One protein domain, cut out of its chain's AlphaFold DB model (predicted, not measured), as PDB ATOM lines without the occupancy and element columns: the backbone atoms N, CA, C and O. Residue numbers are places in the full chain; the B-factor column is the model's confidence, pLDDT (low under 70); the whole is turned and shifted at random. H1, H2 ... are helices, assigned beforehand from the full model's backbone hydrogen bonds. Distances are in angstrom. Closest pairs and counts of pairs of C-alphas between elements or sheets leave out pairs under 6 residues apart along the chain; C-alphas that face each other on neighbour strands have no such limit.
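What this domain is: This is residues 2 to 30 and 350 to 433 of the 737 residues of an uncharacterized protein of Lokiarchaeum sp. (strain GC14_75) (UniProt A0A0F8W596). A body of four crossed helices has a long arm: H2 and H4 run the same way, short H3 crosses near their first residues, and H5 packs on H3. Long H1 meets the end of H4 with its last residues, while residues 2 to 10 stick out and make the length. The 113 printed residues include five named helices, H1 to H5 in chain order, and no named strand; the class is all helix. The whole is compact, with a radius of gyration of the C-alphas of 14.4 A, yet elongated, spanning 49 by 28 by 28 A.

Where its parts are: H1, residues 2 to 24, begins with C-alpha 2 at (162.719, 162.660, 162.864) and is 33.2 A long. H2, residues 350 to 368, measures 27.1 A; H3 is residues 385 to 393. H4, residues 399 to 415, measures 24.2 A. H5, residues 425 to 432, ends with C-alpha 432 at (198.152, 151.299, 150.156).

How they stand to each other: H3 is the hub. It touches H2, residues 350 to 358 alone, at a steep tilt of 58 degrees, opposite ways; the closest C-alphas, Ser 354 and Phe 388, are 5.6 A apart. It touches H4, residues 399 to 405 alone, closest at C-alphas Tyr 392 and Thr 402, 5.4 A. It touches H5 closest at C-alphas Ser 387 and Ser 428, 5.8 A. H1 touches H4 with residues 22 to 24 alone, closest at C-alphas Leu 23 and Lys 414, 4.9 A. H1 and H3 are apart. Every O i to N i+4 pair is within hydrogen-bond range in H1, H2, H3 and H4; in H5, 3 of 4.

The domain as a whole: Residues 31 to 349 are not printed; C-alphas 30 and 350 are 19.2 A apart across the cut. The link H2 to H3 is long. Residues 2 to 15 and 369 to 380 have pLDDT under 70.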
ATOM      1  N   THR A   2     162.623 163.758 161.873       35.59
ATOM      2  CA  THR A   2     162.719 162.660 162.864       35.59
ATOM      3  C   THR A   2     163.112 161.301 162.269       35.59
ATOM      4  O   THR A   2     164.057 160.693 162.751       35.59
ATOM      5  N   GLN A   3     162.478 160.866 161.170       32.19
ATOM      6  CA  GLN A   3     162.845 159.622 160.469       32.19
ATOM      7  C   GLN A   3     164.287 159.608 159.936       32.19
ATOM      8  O   GLN A   3     164.899 158.550 159.898       32.19
ATOM      9  N   ILE A   4     164.843 160.766 159.559       41.09
ATOM     10  CA  ILE A   4     166.232 160.865 159.084       41.09
ATOM     11  C   ILE A   4     167.183 160.595 160.255       41.09
ATOM     12  O   ILE A   4     168.051 159.744 160.126       41.09
ATOM     13  N   ARG A   5     166.934 161.196 161.429       36.22
ATOM     14  CA  ARG A   5     167.737 160.953 162.642       36.22
ATOM     15  C   ARG A   5     167.664 159.516 163.157       36.22
ATOM     16  O   ARG A   5     168.664 159.012 163.648       36.22
ATOM     17  N   PHE A   6     166.507 158.858 163.050       38.22
ATOM     18  CA  PHE A   6     166.406 157.425 163.360       38.22
ATOM     19  C   PHE A   6     167.257 156.590 162.395       38.22
ATOM     20  O   PHE A   6     168.026 155.751 162.846       38.22
ATOM     21  N   TYR A   7     167.193 156.879 161.093       44.19
ATOM     22  CA  TYR A   7     168.002 156.182 160.093       44.19
ATOM     23  C   TYR A   7     169.508 156.449 160.271       44.19
ATOM     24  O   TYR A   7     170.315 155.537 160.135       44.19
ATOM     25  N   GLU A   8     169.904 157.677 160.611       47.88
ATOM     26  CA  GLU A   8     171.292 158.041 160.932       47.88
ATOM     27  C   GLU A   8     171.795 157.261 162.160       47.88
ATOM     28  O   GLU A   8     172.807 156.570 162.057       47.88
ATOM     29  N   ALA A   9     171.037 157.250 163.263       48.25
ATOM     30  CA  ALA A   9     171.387 156.508 164.477       48.25
ATOM     31  C   ALA A   9     171.451 154.981 164.264       48.25
ATOM     32  O   ALA A   9     172.349 154.322 164.789       48.25
ATOM     33  N   GLU A  10     170.545 154.402 163.466       52.19
ATOM     34  CA  GLU A  10     170.613 152.986 163.078       52.19
ATOM     35  C   GLU A  10     171.870 152.679 162.249       52.19
ATOM     36  O   GLU A  10     172.490 151.634 162.445       52.19
ATOM     37  N   ASN A  11     172.289 153.574 161.347       55.22
ATOM     38  CA  ASN A  11     173.523 153.386 160.575       55.22
ATOM     39  C   ASN A  11     174.781 153.521 161.453       55.22
ATOM     40  O   ASN A  11     175.717 152.741 161.275       55.22
ATOM     41  N   GLU A  12     174.803 154.454 162.411       56.59
ATOM     42  CA  GLU A  12     175.917 154.622 163.357       56.59
ATOM     43  C   GLU A  12     176.069 153.392 164.269       56.59
ATOM     44  O   GLU A  12     177.141 152.781 164.282       56.59
ATOM     45  N   LEU A  13     174.985 152.939 164.916       53.31
ATOM     46  CA  LEU A  13     174.977 151.736 165.765       53.31
ATOM     47  C   LEU A  13     175.426 150.470 165.015       53.31
ATOM     48  O   LEU A  13     176.217 149.682 165.536       53.31
ATOM     49  N   ASN A  14     174.966 150.286 163.771       65.88
ATOM     50  CA  ASN A  14     175.431 149.181 162.928       65.88
ATOM     51  C   ASN A  14     176.923 149.309 162.574       65.88
ATOM     52  O   ASN A  14     177.610 148.292 162.465       65.88
ATOM     53  N   SER A  15     177.443 150.528 162.394       69.56
ATOM     54  CA  SER A  15     178.853 150.735 162.049       69.56
ATOM     55  C   SER A  15     179.800 150.383 163.200       69.56
ATOM     56  O   SER A  15     180.784 149.680 162.967       69.56
ATOM     57  N   ASP A  16     179.472 150.756 164.441       76.12
ATOM     58  CA  ASP A  16     180.292 150.434 165.614       76.12
ATOM     59  C   ASP A  16     180.284 148.938 165.946       76.12
ATOM     60  O   ASP A  16     181.334 148.370 166.249       76.12
ATOM     61  N   PHE A  17     179.142 148.259 165.801       77.56
ATOM     62  CA  PHE A  17     179.062 146.803 165.962       77.56
ATOM     63  C   PHE A  17     179.903 146.055 164.909       77.56
ATOM     64  O   PHE A  17     180.666 145.141 165.236       77.56
ATOM     65  N   ILE A  18     179.843 146.493 163.648       77.88
ATOM     66  CA  ILE A  18     180.665 145.962 162.550       77.88
ATOM     67  C   ILE A  18     182.158 146.210 162.796       77.88
ATOM     68  O   ILE A  18     182.975 145.308 162.584       77.88
ATOM     69  N   ASN A  19     182.517 147.396 163.299       85.44
ATOM     70  CA  ASN A  19     183.882 147.702 163.714       85.44
ATOM     71  C   ASN A  19     184.335 146.755 164.831       85.44
ATOM     72  O   ASN A  19     185.374 146.110 164.702       85.44
ATOM     73  N   GLN A  20     183.530 146.590 165.883       86.44
ATOM     74  CA  GLN A  20     183.828 145.692 166.999       86.44
ATOM     75  C   GLN A  20     184.032 144.238 166.537       86.44
ATOM     76  O   GLN A  20     184.944 143.568 167.024       86.44
ATOM     77  N   ILE A  21     183.248 143.743 165.574       86.94
ATOM     78  CA  ILE A  21     183.429 142.397 165.006       86.94
ATOM     79  C   ILE A  21     184.789 142.267 164.300       86.94
ATOM     80  O   ILE A  21     185.556 141.359 164.616       86.94
ATOM     81  N   ILE A  22     185.147 143.183 163.396       87.06
ATOM     82  CA  ILE A  22     186.441 143.124 162.687       87.06
ATOM     83  C   ILE A  22     187.624 143.268 163.665       87.06
ATOM     84  O   ILE A  22     188.641 142.585 163.514       87.06
ATOM     85  N   LEU A  23     187.483 144.123 164.683       90.81
ATOM     86  CA  LEU A  23     188.525 144.400 165.674       90.81
ATOM     87  C   LEU A  23     188.724 143.254 166.685       90.81
ATOM     88  O   LEU A  23     189.842 143.046 167.153       90.81
ATOM     89  N   THR A  24     187.682 142.479 167.012       88.31
ATOM     90  CA  THR A  24     187.748 141.441 168.066       88.31
ATOM     91  C   THR A  24     187.809 139.997 167.566       88.31
ATOM     92  O   THR A  24     188.220 139.117 168.325       88.31
ATOM     93  N   LYS A  25     187.394 139.700 166.326       91.25
ATOM     94  CA  LYS A  25     187.297 138.315 165.822       91.25
ATOM     95  C   LYS A  25     188.544 137.862 165.041       91.25
ATOM     96  O   LYS A  25     189.462 138.629 164.731       91.25
ATOM     97  N   GLN A  26     188.590 136.565 164.731       91.06
ATOM     98  CA  GLN A  26     189.639 135.944 163.914       91.06
ATOM     99  C   GLN A  26     189.710 136.615 162.532       91.06
ATOM    100  O   GLN A  26     188.678 136.883 161.934       91.06
ATOM    101  N   ASN A  27     190.913 136.893 162.017       91.38
ATOM    102  CA  ASN A  27     191.078 137.564 160.721       91.38
ATOM    103  C   ASN A  27     190.399 136.768 159.578       91.38
ATOM    104  O   ASN A  27     190.653 135.564 159.496       91.38
ATOM    105  N   PRO A  28     189.594 137.400 158.696       89.25
ATOM    106  CA  PRO A  28     189.001 136.735 157.529       89.25
ATOM    107  C   PRO A  28     190.049 136.203 156.545       89.25
ATOM    108  O   PRO A  28     189.819 135.203 155.872       89.25
ATOM    109  N   PHE A  29     191.215 136.849 156.453       91.56
ATOM    110  CA  PHE A  29     192.271 136.463 155.523       91.56
ATOM    111  C   PHE A  29     193.337 135.603 156.217       91.56
ATOM    112  O   PHE A  29     193.805 135.957 157.307       91.56
ATOM    113  N   PRO A  30     193.803 134.507 155.590       87.56
ATOM    114  CA  PRO A  30     194.832 133.647 156.162       87.56
ATOM    115  C   PRO A  30     196.182 134.371 156.268       87.56
ATOM    116  O   PRO A  30     196.679 134.953 155.304       87.56
ATOM    117  N   GLU A 350     191.455 139.668 137.578       91.00
ATOM    118  CA  GLU A 350     191.171 140.636 138.661       91.00
ATOM    119  C   GLU A 350     189.736 140.516 139.201       91.00
ATOM    120  O   GLU A 350     189.451 140.863 140.349       91.00
ATOM    121  N   GLU A 351     188.818 140.016 138.373       90.75
ATOM    122  CA  GLU A 351     187.449 139.726 138.773       90.75
ATOM    123  C   GLU A 351     187.403 138.536 139.735       90.75
ATOM    124  O   GLU A 351     186.859 138.663 140.831       90.75
ATOM    125  N   ASP A 352     188.025 137.410 139.385       92.00
ATOM    126  CA  ASP A 352     188.027 136.208 140.219       92.00
ATOM    127  C   ASP A 352     188.901 136.368 141.464       92.00
ATOM    128  O   ASP A 352     188.486 135.952 142.542       92.00
ATOM    129  N   ALA A 353     190.035 137.069 141.377       92.50
ATOM    130  CA  ALA A 353     190.823 137.458 142.545       92.50
ATOM    131  C   ALA A 353     189.986 138.304 143.523       92.50
ATOM    132  O   ALA A 353     189.973 138.035 144.727       92.50
ATOM    133  N   SER A 354     189.196 139.261 143.018       89.62
ATOM    134  CA  SER A 354     188.251 140.003 143.856       89.62
ATOM    135  C   SER A 354     187.106 139.132 144.383       89.62
ATOM    136  O   SER A 354     186.656 139.382 145.500       89.62
ATOM    137  N   ARG A 355     186.619 138.129 143.639       89.44
ATOM    138  CA  ARG A 355     185.586 137.186 144.119       89.44
ATOM    139  C   ARG A 355     186.117 136.284 145.235       89.44
ATOM    140  O   ARG A 355     185.396 136.054 146.198       89.44
ATOM    141  N   ILE A 356     187.371 135.837 145.147       90.62
ATOM    142  CA  ILE A 356     188.073 135.078 146.197       90.62
ATOM    143  C   ILE A 356     188.198 135.922 147.476       90.62
ATOM    144  O   ILE A 356     187.852 135.461 148.562       90.62
ATOM    145  N   LEU A 357     188.620 137.183 147.346       90.19
ATOM    146  CA  LEU A 357     188.753 138.106 148.478       90.19
ATOM    147  C   LEU A 357     187.400 138.462 149.117       90.19
ATOM    148  O   LEU A 357     187.286 138.470 150.341       90.19
ATOM    149  N   MET A 358     186.361 138.685 148.306       85.88
ATOM    150  CA  MET A 358     184.989 138.867 148.796       85.88
ATOM    151  C   MET A 358     184.453 137.607 149.485       85.88
ATOM    152  O   MET A 358     183.757 137.731 150.487       85.88
ATOM    153  N   ARG A 359     184.784 136.404 148.995       86.50
ATOM    154  CA  ARG A 359     184.326 135.142 149.591       86.50
ATOM    155  C   ARG A 359     184.853 134.955 151.018       86.50
ATOM    156  O   ARG A 359     184.047 134.688 151.899       86.50
ATOM    157  N   HIS A 360     186.138 135.213 151.268       87.75
ATOM    158  CA  HIS A 360     186.690 135.188 152.630       87.75
ATOM    159  C   HIS A 360     186.033 136.208 153.576       87.75
ATOM    160  O   HIS A 360     185.884 135.939 154.768       87.75
ATOM    161  N   MET A 361     185.603 137.369 153.063       84.88
ATOM    162  CA  MET A 361     184.793 138.303 153.850       84.88
ATOM    163  C   MET A 361     183.397 137.729 154.135       84.88
ATOM    164  O   MET A 361     182.960 137.787 155.279       84.88
ATOM    165  N   SER A 362     182.705 137.156 153.141       82.06
ATOM    166  CA  SER A 362     181.382 136.537 153.338       82.06
ATOM    167  C   SER A 362     181.413 135.405 154.366       82.06
ATOM    168  O   SER A 362     180.630 135.438 155.307       82.06
ATOM    169  N   GLU A 363     182.362 134.471 154.254       84.50
ATOM    170  CA  GLU A 363     182.534 133.338 155.182       84.50
ATOM    171  C   GLU A 363     182.772 133.818 156.630       84.50
ATOM    172  O   GLU A 363     182.281 133.229 157.594       84.50
ATOM    173  N   PHE A 364     183.482 134.938 156.802       86.25
ATOM    174  CA  PHE A 364     183.664 135.596 158.097       86.25
ATOM    175  C   PHE A 364     182.369 136.235 158.630       86.25
ATOM    176  O   PHE A 364     182.085 136.118 159.823       86.25
ATOM    177  N   TRP A 365     181.563 136.879 157.779       79.62
ATOM    178  CA  TRP A 365     180.293 137.489 158.196       79.62
ATOM    179  C   TRP A 365     179.198 136.459 158.475       79.62
ATOM    180  O   TRP A 365     178.478 136.608 159.455       79.62
ATOM    181  N   GLU A 366     179.130 135.373 157.708       81.75
ATOM    182  CA  GLU A 366     178.255 134.225 157.987       81.75
ATOM    183  C   GLU A 366     178.586 133.584 159.350       81.75
ATOM    184  O   GLU A 366     177.690 133.139 160.065       81.75
ATOM    185  N   LYS A 367     179.865 133.606 159.758       84.88
ATOM    186  CA  LYS A 367     180.350 133.054 161.034       84.88
ATOM    187  C   LYS A 367     180.222 133.995 162.244       84.88
ATOM    188  O   LYS A 367     180.133 133.509 163.370       84.88
ATOM    189  N   TYR A 368     180.281 135.317 162.049       83.06
ATOM    190  CA  TYR A 368     180.392 136.294 163.151       83.06
ATOM    191  C   TYR A 368     179.391 137.460 163.115       83.06
ATOM    192  O   TYR A 368     179.395 138.272 164.038       83.06
ATOM    193  N   GLY A 369     178.566 137.563 162.074       68.88
ATOM    194  CA  GLY A 369     177.632 138.663 161.830       68.88
ATOM    195  C   GLY A 369     176.238 138.197 161.410       68.88
ATOM    196  O   GLY A 369     175.578 138.899 160.649       68.88
ATOM    197  N   SER A 370     175.793 137.035 161.905       60.09
ATOM    198  CA  SER A 370     174.454 136.455 161.680       60.09
ATOM    199  C   SER A 370     173.301 137.432 161.921       60.09
ATOM    200  O   SER A 370     172.254 137.332 161.286       60.09
ATOM    201  N   ASP A 371     173.517 138.382 162.828       58.31
ATOM    202  CA  ASP A 371     172.496 139.287 163.349       58.31
ATOM    203  C   ASP A 371     172.434 140.607 162.546       58.31
ATOM    204  O   ASP A 371     171.640 141.496 162.855       58.31
ATOM    205  N   ILE A 372     173.276 140.755 161.512       55.53
ATOM    206  CA  ILE A 372     173.383 141.962 160.683       55.53
ATOM    207  C   ILE A 372     172.449 141.833 159.464       55.53
ATOM    208  O   ILE A 372     172.684 140.984 158.598       55.53
ATOM    209  N   PRO A 373     171.420 142.690 159.311       44.16
ATOM    210  CA  PRO A 373     170.560 142.654 158.132       44.16
ATOM    211  C   PRO A 373     171.342 143.072 156.865       44.16
ATOM    212  O   PRO A 373     172.147 144.005 156.919       44.16
ATOM    213  N   PRO A 374     171.103 142.447 155.693       47.09
ATOM    214  CA  PRO A 374     171.933 142.608 154.489       47.09
ATOM    215  C   PRO A 374     171.677 143.921 153.709       47.09
ATOM    216  O   PRO A 374     171.423 143.921 152.501       47.09
ATOM    217  N   ILE A 375     171.754 145.068 154.388       38.94
ATOM    218  CA  ILE A 375     171.432 146.398 153.850       38.94
ATOM    219  C   ILE A 375     172.641 146.992 153.101       38.94
ATOM    220  O   ILE A 375     173.370 147.851 153.590       38.94
ATOM    221  N   GLY A 376     172.831 146.539 151.859       45.38
ATOM    222  CA  GLY A 376     173.805 147.101 150.912       45.38
ATOM    223  C   GLY A 376     175.213 146.510 151.044       45.38
ATOM    224  O   GLY A 376     176.074 147.085 151.708       45.38
ATOM    225  N   LYS A 377     175.446 145.407 150.314       50.03
ATOM    226  CA  LYS A 377     176.600 144.475 150.364       50.03
ATOM    227  C   LYS A 377     178.030 145.054 150.254       50.03
ATOM    228  O   LYS A 377     178.975 144.280 150.340       50.03
ATOM    229  N   ASP A 378     178.201 146.364 150.089       53.47
ATOM    230  CA  ASP A 378     179.502 147.041 149.951       53.47
ATOM    231  C   ASP A 378     179.728 148.181 150.970       53.47
ATOM    232  O   ASP A 378     180.833 148.714 151.061       53.47
ATOM    233  N   ARG A 379     178.701 148.628 151.716       54.09
ATOM    234  CA  ARG A 379     178.777 149.910 152.455       54.09
ATOM    235  C   ARG A 379     179.660 149.878 153.701       54.09
ATOM    236  O   ARG A 379     180.305 150.889 154.006       54.09
ATOM    237  N   ASN A 380     179.684 148.740 154.392       60.69
ATOM    238  CA  ASN A 380     180.246 148.603 155.738       60.69
ATOM    239  C   ASN A 380     181.496 147.703 155.782       60.69
ATOM    240  O   ASN A 380     182.050 147.471 156.852       60.69
ATOM    241  N   TYR A 381     181.975 147.217 154.634       72.88
ATOM    242  CA  TYR A 381     183.230 146.468 154.560       72.88
ATOM    243  C   TYR A 381     184.432 147.420 154.459       72.88
ATOM    244  O   TYR A 381     184.349 148.435 153.761       72.88
ATOM    245  N   PRO A 382     185.575 147.106 155.104       80.94
ATOM    246  CA  PRO A 382     186.782 147.928 155.013       80.94
ATOM    247  C   PRO A 382     187.385 147.960 153.604       80.94
ATOM    248  O   PRO A 382     188.109 148.894 153.281       80.94
ATOM    249  N   PHE A 383     187.067 146.982 152.752       85.12
ATOM    250  CA  PHE A 383     187.484 146.927 151.353       85.12
ATOM    251  C   PHE A 383     186.254 146.871 150.448       85.12
ATOM    252  O   PHE A 383     185.380 146.030 150.655       85.12
ATOM    253  N   SER A 384     186.213 147.711 149.414       84.56
ATOM    254  CA  SER A 384     185.312 147.516 148.278       84.56
ATOM    255  C   SER A 384     186.001 146.732 147.152       84.56
ATOM    256  O   SER A 384     187.226 146.589 147.111       84.56
ATOM    257  N   LYS A 385     185.212 146.229 146.198       85.00
ATOM    258  CA  LYS A 385     185.698 145.490 145.020       85.00
ATOM    259  C   LYS A 385     186.808 146.215 144.219       85.00
ATOM    260  O   LYS A 385     187.815 145.571 143.924       85.00
ATOM    261  N   PRO A 386     186.713 147.528 143.905       85.06
ATOM    262  CA  PRO A 386     187.828 148.289 143.328       85.06
ATOM    263  C   PRO A 386     189.119 148.231 144.157       85.06
ATOM    264  O   PRO A 386     190.204 148.104 143.598       85.06
ATOM    265  N   SER A 387     188.999 148.285 145.482       89.00
ATOM    266  CA  SER A 387     190.130 148.278 146.410       89.00
ATOM    267  C   SER A 387     190.824 146.916 146.439       89.00
ATOM    268  O   SER A 387     192.048 146.860 146.423       89.00
ATOM    269  N   PHE A 388     190.072 145.809 146.381       90.81
ATOM    270  CA  PHE A 388     190.659 144.471 146.223       90.81
ATOM    271  C   PHE A 388     191.399 144.297 144.892       90.81
ATOM    272  O   PHE A 388     192.498 143.742 144.894       90.81
ATOM    273  N   ARG A 389     190.854 144.800 143.773       90.81
ATOM    274  CA  ARG A 389     191.563 144.782 142.478       90.81
ATOM    275  C   ARG A 389     192.866 145.577 142.532       90.81
ATOM    276  O   ARG A 389     193.894 145.070 142.105       90.81
ATOM    277  N   TYR A 390     192.845 146.767 143.132       92.25
ATOM    278  CA  TYR A 390     194.048 147.582 143.295       92.25
ATOM    279  C   TYR A 390     195.099 146.914 144.194       92.25
ATOM    280  O   TYR A 390     196.270 146.891 143.838       92.25
ATOM    281  N   ILE A 391     194.704 146.300 145.322       92.75
ATOM    282  CA  ILE A 391     195.647 145.536 146.161       92.75
ATOM    283  C   ILE A 391     196.245 144.365 145.365       92.75
ATOM    284  O   ILE A 391     197.433 144.091 145.498       92.75
ATOM    285  N   TYR A 392     195.459 143.695 144.520       94.38
ATOM    286  CA  TYR A 392     195.947 142.611 143.666       94.38
ATOM    287  C   TYR A 392     196.954 143.095 142.610       94.38
ATOM    288  O   TYR A 392     198.006 142.486 142.423       94.38
ATOM    289  N   GLU A 393     196.670 144.227 141.970       93.00
ATOM    290  CA  GLU A 393     197.524 144.871 140.970       93.00
ATOM    291  C   GLU A 393     198.872 145.343 141.545       93.00
ATOM    292  O   GLU A 393     199.914 144.994 140.995       93.00
ATOM    293  N   ILE A 394     198.885 146.044 142.690       92.44
ATOM    294  CA  ILE A 394     200.128 146.526 143.336       92.44
ATOM    295  C   ILE A 394     200.979 145.412 143.978       92.44
ATOM    296  O   ILE A 394     202.015 145.700 144.577       92.44
ATOM    297  N   ASN A 395     200.535 144.154 143.887       91.94
ATOM    298  CA  ASN A 395     201.291 142.951 144.241       91.94
ATOM    299  C   ASN A 395     201.530 142.074 142.997       91.94
ATOM    300  O   ASN A 395     201.451 140.851 143.089       91.94
ATOM    301  N   ASP A 396     201.754 142.678 141.827       91.38
ATOM    302  CA  ASP A 396     202.089 141.997 140.566       91.38
ATOM    303  C   ASP A 396     201.077 140.901 140.157       91.38
ATOM    304  O   ASP A 396     201.431 139.874 139.575       91.38
ATOM    305  N   ARG A 397     199.793 141.090 140.505       93.19
ATOM    306  CA  ARG A 397     198.708 140.102 140.331       93.19
ATOM    307  C   ARG A 397     199.040 138.736 140.979       93.19
ATOM    308  O   ARG A 397     198.656 137.681 140.475       93.19
ATOM    309  N   ASN A 398     199.732 138.736 142.127       93.25
ATOM    310  CA  ASN A 398     200.016 137.560 142.964       93.25
ATOM    311  C   ASN A 398     198.992 137.448 144.111       93.25
ATOM    312  O   ASN A 398     199.009 138.208 145.086       93.25
ATOM    313  N   LEU A 399     198.110 136.446 144.032       92.75
ATOM    314  CA  LEU A 399     197.005 136.260 144.981       92.75
ATOM    315  C   LEU A 399     197.482 135.878 146.394       92.75
ATOM    316  O   LEU A 399     196.883 136.292 147.388       92.75
ATOM    317  N   ARG A 400     198.580 135.119 146.497       91.25
ATOM    318  CA  ARG A 400     199.165 134.678 147.774       91.25
ATOM    319  C   ARG A 400     199.665 135.878 148.580       91.25
ATOM    320  O   ARG A 400     199.414 135.952 149.778       91.25
ATOM    321  N   ASP A 401     200.356 136.822 147.953       92.31
ATOM    322  CA  ASP A 401     200.879 137.997 148.658       92.31
ATOM    323  C   ASP A 401     199.815 139.093 148.850       92.31
ATOM    324  O   ASP A 401     199.763 139.706 149.917       92.31
ATOM    325  N   THR A 402     198.852 139.198 147.929       94.12
ATOM    326  CA  THR A 402     197.611 139.983 148.097       94.12
ATOM    327  C   THR A 402     196.846 139.585 149.365       94.12
ATOM    328  O   THR A 402     196.557 140.433 150.210       94.12
ATOM    329  N   LEU A 403     196.583 138.286 149.563       93.31
ATOM    330  CA  LEU A 403     195.912 137.762 150.760       93.31
ATOM    331  C   LEU A 403     196.698 138.059 152.051       93.31
ATOM    332  O   LEU A 403     196.096 138.433 153.060       93.31
ATOM    333  N   LYS A 404     198.040 137.980 152.024       93.38
ATOM    334  CA  LYS A 404     198.886 138.393 153.162       93.38
ATOM    335  C   LYS A 404     198.776 139.891 153.449       93.38
ATOM    336  O   LYS A 404     198.830 140.277 154.615       93.38
ATOM    337  N   ILE A 405     198.651 140.746 152.432       92.81
ATOM    338  CA  ILE A 405     198.466 142.187 152.640       92.81
ATOM    339  C   ILE A 405     197.077 142.485 153.215       92.81
ATOM    340  O   ILE A 405     197.002 143.202 154.210       92.81
ATOM    341  N   CYS A 406     196.008 141.865 152.710       93.50
ATOM    342  CA  CYS A 406     194.673 141.984 153.307       93.50
ATOM    343  C   CYS A 406     194.655 141.514 154.778       93.50
ATOM    344  O   CYS A 406     194.126 142.220 155.637       93.50
ATOM    345  N   ASN A 407     195.329 140.400 155.100       95.06
ATOM    346  CA  ASN A 407     195.541 139.944 156.479       95.06
ATOM    347  C   ASN A 407     196.244 141.016 157.339       95.06
ATOM    348  O   ASN A 407     195.693 141.427 158.360       95.06
ATOM    349  N   ARG A 408     197.411 141.520 156.904       94.38
ATOM    350  CA  ARG A 408     198.183 142.563 157.616       94.38
ATOM    351  C   ARG A 408     197.395 143.855 157.837       94.38
ATOM    352  O   ARG A 408     197.599 144.510 158.851       94.38
ATOM    353  N   ILE A 409     196.546 144.250 156.891       93.62
ATOM    354  CA  ILE A 409     195.727 145.464 157.003       93.62
ATOM    355  C   ILE A 409     194.664 145.293 158.097       93.62
ATOM    356  O   ILE A 409     194.518 146.180 158.934       93.62
ATOM    357  N   ILE A 410     193.985 144.143 158.150       92.88
ATOM    358  CA  ILE A 410     193.034 143.851 159.231       92.88
ATOM    359  C   ILE A 410     193.741 143.757 160.592       92.88
ATOM    360  O   ILE A 410     193.233 144.318 161.559       92.88
ATOM    361  N   GLU A 411     194.918 143.127 160.693       95.06
ATOM    362  CA  GLU A 411     195.655 143.108 161.971       95.06
ATOM    363  C   GLU A 411     196.090 144.518 162.405       95.06
ATOM    364  O   GLU A 411     195.928 144.856 163.572       95.06
ATOM    365  N   LYS A 412     196.511 145.390 161.475       94.44
ATOM    366  CA  LYS A 412     196.788 146.803 161.789       94.44
ATOM    367  C   LYS A 412     195.586 147.537 162.377       94.44
ATOM    368  O   LYS A 412     195.776 148.337 163.284       94.44
ATOM    369  N   PHE A 413     194.367 147.272 161.899       94.44
ATOM    370  CA  PHE A 413     193.169 147.885 162.482       94.44
ATOM    371  C   PHE A 413     192.962 147.471 163.936       94.44
ATOM    372  O   PHE A 413     192.578 148.308 164.751       94.44
ATOM    373  N   LYS A 414     193.256 146.208 164.272       93.94
ATOM    374  CA  LYS A 414     193.223 145.700 165.652       93.94
ATOM    375  C   LYS A 414     194.297 146.362 166.508       93.94
ATOM    376  O   LYS A 414     193.989 146.848 167.589       93.94
ATOM    377  N   GLU A 415     195.528 146.432 165.998       94.69
ATOM    378  CA  GLU A 415     196.663 147.096 166.656       94.69
ATOM    379  C   GLU A 415     196.380 148.580 166.950       94.69
ATOM    380  O   GLU A 415     196.754 149.070 168.014       94.69
ATOM    381  N   SER A 416     195.699 149.296 166.045       93.62
ATOM    382  CA  SER A 416     195.323 150.707 166.227       93.62
ATOM    383  C   SER A 416     193.936 150.933 166.843       93.62
ATOM    384  O   SER A 416     193.542 152.085 167.008       93.62
ATOM    385  N   ASN A 417     193.174 149.870 167.124       92.12
ATOM    386  CA  ASN A 417     191.748 149.905 167.484       92.12
ATOM    387  C   ASN A 417     190.904 150.857 166.596       92.12
ATOM    388  O   ASN A 417     190.034 151.581 167.078       92.12
ATOM    389  N   GLN A 418     191.196 150.901 165.290       90.75
ATOM    390  CA  GLN A 418     190.589 151.844 164.344       90.75
ATOM    391  C   GLN A 418     190.525 151.238 162.940       90.75
ATOM    392  O   GLN A 418     191.533 150.760 162.425       90.75
ATOM    393  N   ILE A 419     189.360 151.313 162.293       87.25
ATOM    394  CA  ILE A 419     189.165 150.823 160.921       87.25
ATOM    395  C   ILE A 419     189.294 151.963 159.915       87.25
ATOM    396  O   ILE A 419     188.701 153.030 160.079       87.25
ATOM    397  N   LEU A 420     190.037 151.712 158.835       88.56
ATOM    398  CA  LEU A 420     190.136 152.607 157.688       88.56
ATOM    399  C   LEU A 420     189.431 151.982 156.482       88.56
ATOM    400  O   LEU A 420     189.828 150.925 155.999       88.56
ATOM    401  N   TYR A 421     188.382 152.635 155.987       86.94
ATOM    402  CA  TYR A 421     187.584 152.100 154.887       86.94
ATOM    403  C   TYR A 421     188.135 152.519 153.516       86.94
ATOM    404  O   TYR A 421     187.962 153.660 153.081       86.94
ATOM    405  N   TYR A 422     188.704 151.567 152.782       88.94
ATOM    406  CA  TYR A 422     189.045 151.694 151.365       88.94
ATOM    407  C   TYR A 422     187.773 151.535 150.522       88.94
ATOM    408  O   TYR A 422     187.552 150.509 149.874       88.94
ATOM    409  N   LYS A 423     186.887 152.539 150.565       82.12
ATOM    410  CA  LYS A 423     185.611 152.507 149.825       82.12
ATOM    411  C   LYS A 423     185.805 152.774 148.330       82.12
ATOM    412  O   LYS A 423     185.001 152.307 147.524       82.12
ATOM    413  N   ASN A 424     186.867 153.484 147.947       84.62
ATOM    414  CA  ASN A 424     187.170 153.835 146.560       84.62
ATOM    415  C   ASN A 424     188.672 153.704 146.228       84.62
ATOM    416  O   ASN A 424     189.510 153.418 147.085       84.62
ATOM    417  N   LEU A 425     189.016 153.932 144.960       87.75
ATOM    418  CA  LEU A 425     190.394 153.823 144.481       87.75
ATOM    419  C   LEU A 425     191.305 154.943 145.026       87.75
ATOM    420  O   LEU A 425     192.456 154.676 145.336       87.75
ATOM    421  N   GLU A 426     190.793 156.157 145.252       89.62
ATOM    422  CA  GLU A 426     191.547 157.278 145.855       89.62
ATOM    423  C   GLU A 426     192.044 156.946 147.272       89.62
ATOM    424  O   GLU A 426     193.228 157.088 147.579       89.62
ATOM    425  N   THR A 427     191.142 156.451 148.127       89.75
ATOM    426  CA  THR A 427     191.462 155.999 149.492       89.75
ATOM    427  C   THR A 427     192.357 154.763 149.492       89.75
ATOM    428  O   THR A 427     193.166 154.603 150.407       89.75
ATOM    429  N   SER A 428     192.275 153.921 148.459       92.19
ATOM    430  CA  SER A 428     193.193 152.795 148.262       92.19
ATOM    431  C   SER A 428     194.600 153.277 147.901       92.19
ATOM    432  O   SER A 428     195.549 152.928 148.597       92.19
ATOM    433  N   ILE A 429     194.742 154.145 146.893       93.44
ATOM    434  CA  ILE A 429     196.022 154.730 146.463       93.44
ATOM    435  C   ILE A 429     196.708 155.435 147.638       93.44
ATOM    436  O   ILE A 429     197.827 155.074 148.006       93.44
ATOM    437  N   TYR A 430     196.022 156.378 148.292       92.62
ATOM    438  CA  TYR A 430     196.618 157.200 149.352       92.62
ATOM    439  C   TYR A 430     197.241 156.371 150.480       92.62
ATOM    440  O   TYR A 430     198.327 156.692 150.967       92.62
ATOM    441  N   ASN A 431     196.599 155.271 150.871       90.50
ATOM    442  CA  ASN A 431     197.018 154.468 152.017       90.50
ATOM    443  C   ASN A 431     197.880 153.255 151.643       90.50
ATOM    444  O   ASN A 431     198.796 152.910 152.389       90.50
ATOM    445  N   LEU A 432     197.605 152.613 150.506       91.12
ATOM    446  CA  LEU A 432     198.152 151.299 150.156       91.12
ATOM    447  C   LEU A 432     199.264 151.365 149.100       91.12
ATOM    448  O   LEU A 432     200.094 150.457 149.070       91.12
ATOM    449  N   ARG A 433     199.347 152.436 148.291       91.44
ATOM    450  CA  ARG A 433     200.388 152.589 147.259       91.44
ATOM    451  C   ARG A 433     201.797 152.544 147.876       91.44
ATOM    452  O   ARG A 433     202.123 153.408 148.708       91.44
TER     453      ARG A 433